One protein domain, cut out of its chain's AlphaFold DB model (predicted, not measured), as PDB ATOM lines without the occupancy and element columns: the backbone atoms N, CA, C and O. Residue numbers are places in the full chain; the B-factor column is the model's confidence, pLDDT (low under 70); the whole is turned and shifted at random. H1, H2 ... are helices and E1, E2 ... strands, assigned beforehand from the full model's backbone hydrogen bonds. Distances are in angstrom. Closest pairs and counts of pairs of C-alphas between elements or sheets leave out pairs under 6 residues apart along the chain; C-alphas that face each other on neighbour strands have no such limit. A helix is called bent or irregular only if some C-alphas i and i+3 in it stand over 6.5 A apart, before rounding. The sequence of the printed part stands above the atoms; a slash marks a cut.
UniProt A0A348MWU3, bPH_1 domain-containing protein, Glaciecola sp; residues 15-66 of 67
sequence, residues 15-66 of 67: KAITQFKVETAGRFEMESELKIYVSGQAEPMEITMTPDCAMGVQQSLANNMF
ATOM      1  N   LYS A  15     151.337 189.934 182.555       91.94
ATOM      2  CA  LYS A  15     150.872 190.649 183.759       91.94
ATOM      3  C   LYS A  15     149.419 191.143 183.699       91.94
ATOM      4  O   LYS A  15     148.869 191.535 184.722       91.94
ATOM      5  N   ALA A  16     148.843 191.242 182.500       94.38
ATOM      6  CA  ALA A  16     147.460 191.657 182.297       94.38
ATOM      7  C   ALA A  16     146.503 190.460 182.261       94.38
ATOM      8  O   ALA A  16     145.304 190.656 182.439       94.38
ATOM      9  N   ILE A  17     147.017 189.244 182.053       94.00
ATOM     10  CA  ILE A  17     146.235 188.019 182.165       94.00
ATOM     11  C   ILE A  17     145.992 187.789 183.654       94.00
ATOM     12  O   ILE A  17     146.932 187.706 184.436       94.00
ATOM     13  N   THR A  18     144.729 187.742 184.061       94.06
ATOM     14  CA  THR A  18     144.340 187.552 185.465       94.06
ATOM     15  C   THR A  18     144.002 186.102 185.756       94.06
ATOM     16  O   THR A  18     144.266 185.618 186.854       94.06
ATOM     17  N   GLN A  19     143.437 185.400 184.773       94.00
ATOM     18  CA  GLN A  19     143.065 183.991 184.851       94.00
ATOM     19  C   GLN A  19     143.131 183.362 183.456       94.00
ATOM     20  O   GLN A  19     142.987 184.048 182.442       94.00
ATOM     21  N   PHE A  20     143.286 182.042 183.400       94.56
ATOM     22  CA  PHE A  20     143.067 181.273 182.180       94.56
ATOM     23  C   PHE A  20     142.325 179.976 182.502       94.56
ATOM     24  O   PHE A  20     142.430 179.447 183.611       94.56
ATOM     25  N   LYS A  21     141.572 179.463 181.531       94.25
ATOM     26  CA  LYS A  21     140.860 178.188 181.626       94.25
ATOM     27  C   LYS A  21     141.075 177.401 180.346       94.25
ATOM     28  O   LYS A  21     140.906 177.952 179.265       94.25
ATOM     29  N   VAL A  22     141.425 176.127 180.481       91.31
ATOM     30  CA  VAL A  22     141.483 175.186 179.363       91.31
ATOM     31  C   VAL A  22     140.382 174.157 179.562       91.31
ATOM     32  O   VAL A  22     140.330 173.493 180.596       91.31
ATOM     33  N   GLU A  23     139.503 174.043 178.579       89.88
ATOM     34  CA  GLU A  23     138.469 173.020 178.504       89.88
ATOM     35  C   GLU A  23     138.869 172.040 177.409       89.88
ATOM     36  O   GLU A  23     138.695 172.292 176.217       89.88
ATOM     37  N   THR A  24     139.473 170.926 177.817       83.88
ATOM     38  CA  THR A  24     139.678 169.796 176.915       83.88
ATOM     39  C   THR A  24     138.415 168.971 176.925       83.88
ATOM     40  O   THR A  24     137.989 168.490 177.982       83.88
ATOM     41  N   ALA A  25     137.839 168.769 175.757       72.81
ATOM     42  CA  ALA A  25     136.782 167.802 175.636       72.81
ATOM     43  C   ALA A  25     137.387 166.375 175.665       72.81
ATOM     44  O   ALA A  25     138.612 166.222 175.726       72.81
ATOM     45  N   GLY A  26     136.574 165.323 175.802       71.12
ATOM     46  CA  GLY A  26     137.078 163.980 176.147       71.12
ATOM     47  C   GLY A  26     138.163 163.462 175.184       71.12
ATOM     48  O   GLY A  26     138.341 163.988 174.097       71.12
ATOM     49  N   ARG A  27     138.873 162.372 175.525       68.94
ATOM     50  CA  ARG A  27     140.029 161.833 174.754       68.94
ATOM     51  C   ARG A  27     139.820 161.680 173.228       68.94
ATOM     52  O   ARG A  27     140.799 161.573 172.498       68.94
ATOM     53  N   PHE A  28     138.575 161.604 172.766       74.12
ATOM     54  CA  PHE A  28     138.205 161.422 171.359       74.12
ATOM     55  C   PHE A  28     137.755 162.704 170.651       74.12
ATOM     56  O   PHE A  28     137.430 162.656 169.466       74.12
ATOM     57  N   GLU A  29     137.709 163.828 171.353       76.19
ATOM     58  CA  GLU A  29     137.301 165.102 170.785       76.19
ATOM     59  C   GLU A  29     138.491 165.816 170.147       76.19
ATOM     60  O   GLU A  29     139.631 165.729 170.606       76.19
ATOM     61  N   MET A  30     138.225 166.481 169.024       83.75
ATOM     62  CA  MET A  30     139.260 167.090 168.184       83.75
ATOM     63  C   MET A  30     139.556 168.539 168.561       83.75
ATOM     64  O   MET A  30     140.503 169.132 168.045       83.75
ATOM     65  N   GLU A  31     138.752 169.099 169.458       88.38
ATOM     66  CA  GLU A  31     138.774 170.507 169.805       88.38
ATOM     67  C   GLU A  31     138.896 170.680 171.316       88.38
ATOM     68  O   GLU A  31     138.508 169.842 172.132       88.38
ATOM     69  N   SER A  32     139.527 171.776 171.687       92.31
ATOM     70  CA  SER A  32     139.669 172.256 173.047       92.31
ATOM     71  C   SER A  32     139.501 173.763 173.026       92.31
ATOM     72  O   SER A  32     139.802 174.425 172.029       92.31
ATOM     73  N   GLU A  33     139.036 174.305 174.138       93.19
ATOM     74  CA  GLU A  33     138.772 175.727 174.270       93.19
ATOM     75  C   GLU A  33     139.707 176.341 175.310       93.19
ATOM     76  O   GLU A  33     139.866 175.821 176.417       93.19
ATOM     77  N   LEU A  34     140.334 177.459 174.956       93.88
ATOM     78  CA  LEU A  34     141.075 178.310 175.874       93.88
ATOM     79  C   LEU A  34     140.288 179.593 176.108       93.88
ATOM     80  O   LEU A  34     139.976 180.310 175.161       93.88
ATOM     81  N   LYS A  35     140.069 179.924 177.379       95.62
ATOM     82  CA  LYS A  35     139.572 181.232 177.806       95.62
ATOM     83  C   LYS A  35     140.694 181.992 178.514       95.62
ATOM     84  O   LYS A  35     141.267 181.476 179.476       95.62
ATOM     85  N   ILE A  36     141.002 183.207 178.062       95.19
ATOM     86  CA  ILE A  36     141.976 184.116 178.689       95.19
ATOM     87  C   ILE A  36     141.224 185.307 179.278       95.19
ATOM     88  O   ILE A  36     140.573 186.054 178.552       95.19
ATOM     89  N   TYR A  37     141.344 185.509 180.586       96.38
ATOM     90  CA  TYR A  37     140.767 186.661 181.270       96.38
ATOM     91  C   TYR A  37     141.813 187.763 181.362       96.38
ATOM     92  O   TYR A  37     142.907 187.551 181.888       96.38
ATOM     93  N   VAL A  38     141.468 188.943 180.856       96.06
ATOM     94  CA  VAL A  38     142.349 190.111 180.842       96.06
ATOM     95  C   VAL A  38     141.807 191.158 181.808       96.06
ATOM     96  O   VAL A  38     140.614 191.452 181.828       96.06
ATOM     97  N   SER A  39     142.687 191.737 182.621       96.44
ATOM     98  CA  SER A  39     142.330 192.805 183.554       96.44
ATOM     99  C   SER A  39     141.602 193.948 182.835       96.44
ATOM    100  O   SER A  39     142.087 194.470 181.832       96.44
ATOM    101  N   GLY A  40     140.435 194.336 183.353       95.31
ATOM    102  CA  GLY A  40     139.608 195.402 182.783       95.31
ATOM    103  C   GLY A  40     138.691 194.976 181.630       95.31
ATOM    104  O   GLY A  40     137.904 195.802 181.175       95.31
ATOM    105  N   GLN A  41     138.741 193.717 181.182       96.00
ATOM    106  CA  GLN A  41     137.756 193.154 180.253       96.00
ATOM    107  C   GLN A  41     136.678 192.382 181.023       96.00
ATOM    108  O   GLN A  41     136.977 191.690 181.996       96.00
ATOM    109  N   ALA A  42     135.417 192.550 180.612       95.12
ATOM    110  CA  ALA A  42     134.278 191.884 181.249       95.12
ATOM    111  C   ALA A  42     134.167 190.413 180.827       95.12
ATOM    112  O   ALA A  42     133.919 189.549 181.662       95.12
ATOM    113  N   GLU A  43     134.406 190.151 179.543       97.00
ATOM    114  CA  GLU A  43     134.345 188.820 178.947       97.00
ATOM    115  C   GLU A  43     135.757 188.308 178.638       97.00
ATOM    116  O   GLU A  43     136.646 189.110 178.324       97.00
ATOM    117  N   PRO A  44     135.990 186.988 178.727       96.62
ATOM    118  CA  PRO A  44     137.258 186.401 178.337       96.62
ATOM    119  C   PRO A  44     137.430 186.400 176.816       96.62
ATOM    120  O   PRO A  44     136.472 186.410 176.046       96.62
ATOM    121  N   MET A  45     138.682 186.297 176.383       94.56
ATOM    122  CA  MET A  45     138.996 185.935 175.007       94.56
ATOM    123  C   MET A  45     138.925 184.419 174.849       94.56
ATOM    124  O   MET A  45     139.607 183.700 175.580       94.56
ATOM    125  N   GLU A  46     138.131 183.954 173.888       95.19
ATOM    126  CA  GLU A  46     137.908 182.534 173.610       95.19
ATOM    127  C   GLU A  46     138.665 182.109 172.349       95.19
ATOM    128  O   GLU A  46     138.593 182.764 171.307       95.19
ATOM    129  N   ILE A  47     139.433 181.025 172.454       93.00
ATOM    130  CA  ILE A  47     140.255 180.490 171.368       93.00
ATOM    131  C   ILE A  47     140.033 178.982 171.287       93.00
ATOM    132  O   ILE A  47     140.380 178.246 172.213       93.00
ATOM    133  N   THR A  48     139.517 178.514 170.153       93.50
ATOM    134  CA  THR A  48     139.443 177.084 169.837       93.50
ATOM    135  C   THR A  48     140.782 176.602 169.294       93.50
ATOM    136  O   THR A  48     141.397 177.240 168.437       93.50
ATOM    137  N   MET A  49     141.248 175.463 169.787       90.50
ATOM    138  CA  MET A  49     142.513 174.862 169.384       90.50
ATOM    139  C   MET A  49     142.460 173.341 169.472       90.50
ATOM    140  O   MET A  49     141.533 172.764 170.030       90.50
ATOM    141  N   THR A  50     143.478 172.679 168.927       91.12
ATOM    142  CA  THR A  50     143.622 171.231 169.087       91.12
ATOM    143  C   THR A  50     144.065 170.884 170.517       91.12
ATOM    144  O   THR A  50     144.757 171.690 171.153       91.12
ATOM    145  N   PRO A  51     143.747 169.677 171.020       86.75
ATOM    146  CA  PRO A  51     144.153 169.238 172.357       86.75
ATOM    147  C   PRO A  51     145.664 169.338 172.618       86.75
ATOM    148  O   PRO A  51     146.084 169.776 173.690       86.75
ATOM    149  N   ASP A  52     146.495 169.010 171.624       87.25
ATOM    150  CA  ASP A  52     147.956 169.096 171.750       87.25
ATOM    151  C   ASP A  52     148.437 170.540 171.955       87.25
ATOM    152  O   ASP A  52     149.326 170.801 172.772       87.25
ATOM    153  N   CYS A  53     147.821 171.497 171.255       88.62
ATOM    154  CA  CYS A  53     148.124 172.915 171.425       88.62
ATOM    155  C   CYS A  53     147.685 173.406 172.813       88.62
ATOM    156  O   CYS A  53     148.442 174.104 173.491       88.62
ATOM    157  N   ALA A  54     146.507 172.970 173.271       87.62
ATOM    158  CA  ALA A  54     145.967 173.329 174.578       87.62
ATOM    159  C   ALA A  54     146.911 172.936 175.726       87.62
ATOM    160  O   ALA A  54     147.172 173.751 176.614       87.62
ATOM    161  N   MET A  55     147.500 171.735 175.672       86.88
ATOM    162  CA  MET A  55     148.490 171.294 176.665       86.88
ATOM    163  C   MET A  55     149.743 172.182 176.682       86.88
ATOM    164  O   MET A  55     150.228 172.552 177.754       86.88
ATOM    165  N   GLY A  56     150.269 172.543 175.507       89.94
ATOM    166  CA  GLY A  56     151.451 173.403 175.399       89.94
ATOM    167  C   GLY A  56     151.197 174.817 175.927       89.94
ATOM    168  O   GLY A  56     152.006 175.360 176.685       89.94
ATOM    169  N   VAL A  57     150.044 175.398 175.585       89.25
ATOM    170  CA  VAL A  57     149.642 176.723 176.076       89.25
ATOM    171  C   VAL A  57     149.436 176.708 177.588       89.25
ATOM    172  O   VAL A  57     149.937 177.600 178.270       89.25
ATOM    173  N   GLN A  58     148.786 175.674 178.132       88.31
ATOM    174  CA  GLN A  58     148.608 175.512 179.575       88.31
ATOM    175  C   GLN A  58     149.948 175.519 180.320       88.31
ATOM    176  O   GLN A  58     150.100 176.248 181.300       88.31
ATOM    177  N   GLN A  59     150.924 174.730 179.861       90.12
ATOM    178  CA  GLN A  59     152.250 174.665 180.482       90.12
ATOM    179  C   GLN A  59     152.971 176.016 180.415       90.12
ATOM    180  O   GLN A  59     153.549 176.464 181.404       90.12
ATOM    181  N   SER A  60     152.913 176.689 179.263       91.00
ATOM    182  CA  SER A  60     153.546 177.997 179.078       91.00
ATOM    183  C   SER A  60     152.931 179.070 179.981       91.00
ATOM    184  O   SER A  60     153.662 179.780 180.674       91.00
ATOM    185  N   LEU A  61     151.598 179.160 180.028       88.19
ATOM    186  CA  LEU A  61     150.893 180.117 180.883       88.19
ATOM    187  C   LEU A  61     151.177 179.849 182.362       88.19
ATOM    188  O   LEU A  61     151.510 180.780 183.089       88.19
ATOM    189  N   ALA A  62     151.139 178.587 182.797       85.44
ATOM    190  CA  ALA A  62     151.440 178.225 184.180       85.44
ATOM    191  C   ALA A  62     152.857 178.647 184.615       85.44
ATOM    192  O   ALA A  62     153.040 179.081 185.750       85.44
ATOM    193  N   ASN A  63     153.841 178.565 183.716       88.06
ATOM    194  CA  ASN A  63     155.232 178.890 184.033       88.06
ATOM    195  C   ASN A  63     155.539 180.392 184.028       88.06
ATOM    196  O   ASN A  63     156.420 180.815 184.763       88.06
ATOM    197  N   ASN A  64     154.863 181.182 183.189       86.69
ATOM    198  CA  ASN A  64     155.223 182.590 182.965       86.69
ATOM    199  C   ASN A  64     154.267 183.588 183.629       86.69
ATOM    200  O   ASN A  64     154.605 184.759 183.771       86.69
ATOM    201  N   MET A  65     153.056 183.162 183.992       80.00
ATOM    202  CA  MET A  65     152.042 184.064 184.544       80.00
ATOM    203  C   MET A  65     152.230 184.344 186.042       80.00
ATOM    204  O   MET A  65     151.785 185.381 186.526       80.00
ATOM    205  N   PHE A  66     152.877 183.433 186.777       71.38
ATOM    206  CA  PHE A  66     152.987 183.491 188.243       71.38
ATOM    207  C   PHE A  66     154.412 183.735 188.761       71.38
ATOM    208  O   PHE A  66     154.652 183.619 189.963       71.38
TER     209      PHE A  66
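AT A GLANCE: This is residues 15 to 66 of the 67 residues of the protein "bPH_1 domain-containing protein" of Glaciecola sp (UniProt A0A348MWU3). One small antiparallel sheet of three strands has a single helix over one face and its other face bare; after the last strand the chain folds back, and H1 runs along the strands, over E1 and E2. The turns between the strands, at opposite ends of the sheet, make the longest axis. Look for 52 printed residues with three named strands and one named helix, in the order E1, E2, E3, H1; the sheet's order is E1, E2, E3, all antiparallel, and the class is mixed, helices and strands. The whole is only just compact, close to loose, with a radius of gyration of the C-alphas of 11.4 A, and only just flat, with spans of 35 by 24 by 12 A.

IN THESE COORDINATES: Begin at Lys 15, the first printed residue, and go on to C-alpha 17 at (146.235, 188.019, 182.165), where E1 begins. E1 holds residues 17 to 24 and measures 20.1 A from first to last C-alpha; with 8 residues it is the longest strand by residues. A short link of 7 residues leads to E2, residues 32 to 38, which is 19.7 A long; find its last C-alpha, that of Val 38, at (142.349, 190.111, 180.842). Another short link, of 6 residues, leads to E3, residues 45 to 49, which is 12.9 A long. Only Thr 50 stands between E3 and H1, a tight link. H1 holds residues 51 to 64, is 20.3 A long and is not bent; it ends with C-alpha 64 at (155.223, 182.590, 182.965).

HOW THE PARTS SIT: Start with the sheet, in which E1 and E3 are the edge strands and E2 is the inner strand. Together the three strands form a meander, each strand the antiparallel neighbour of the one before. E1 and E2 are a hairpin, with 169 degrees between their directions; look at N 18 and O 37, 2.8 A apart, and N 35 and O 21, 2.9 A apart, both within hydrogen-bond range. The C-alphas of Phe 20 and Ile 36, which face each other, are 4.6 A apart. E2 and E3 are also a hairpin, with 157 degrees between their directions; here N 32 and O 49, at 2.8 A, and N 47 and O 34, at 2.9 A, are within hydrogen-bond range. Now turn to H1, which is on the sheet at a height over the sheet of 9.3 A, in two layers, a helix on one face of a sheet. It lies over E1 and E2 and runs along the strands, at 22 degrees to E1 on the local plane. The closest C-alphas of E2 and H1 are those of Ser 32 and Pro 51, 5.4 A apart. The closest of E1 and H1 are those of Thr 24 and Pro 51, 6.4 A apart. In H1 every O i to N i+4 pair is within hydrogen-bond range.

THE WHOLE: The two C-alphas farthest apart are those of Phe 28 and Gly 40, at 35.9 A; look for Phe 28 in the link from E1 to E2 and Gly 40 in the link from E2 to E3. The first and last printed C-alphas, those of Lys 15 and Phe 66, are 8.7 A apart. The printed part has no cut, and none of its links between named elements is long. In the B-factor column the mean pLDDT of the printed part is 89.2; one printed residue, Arg 27, is under 70.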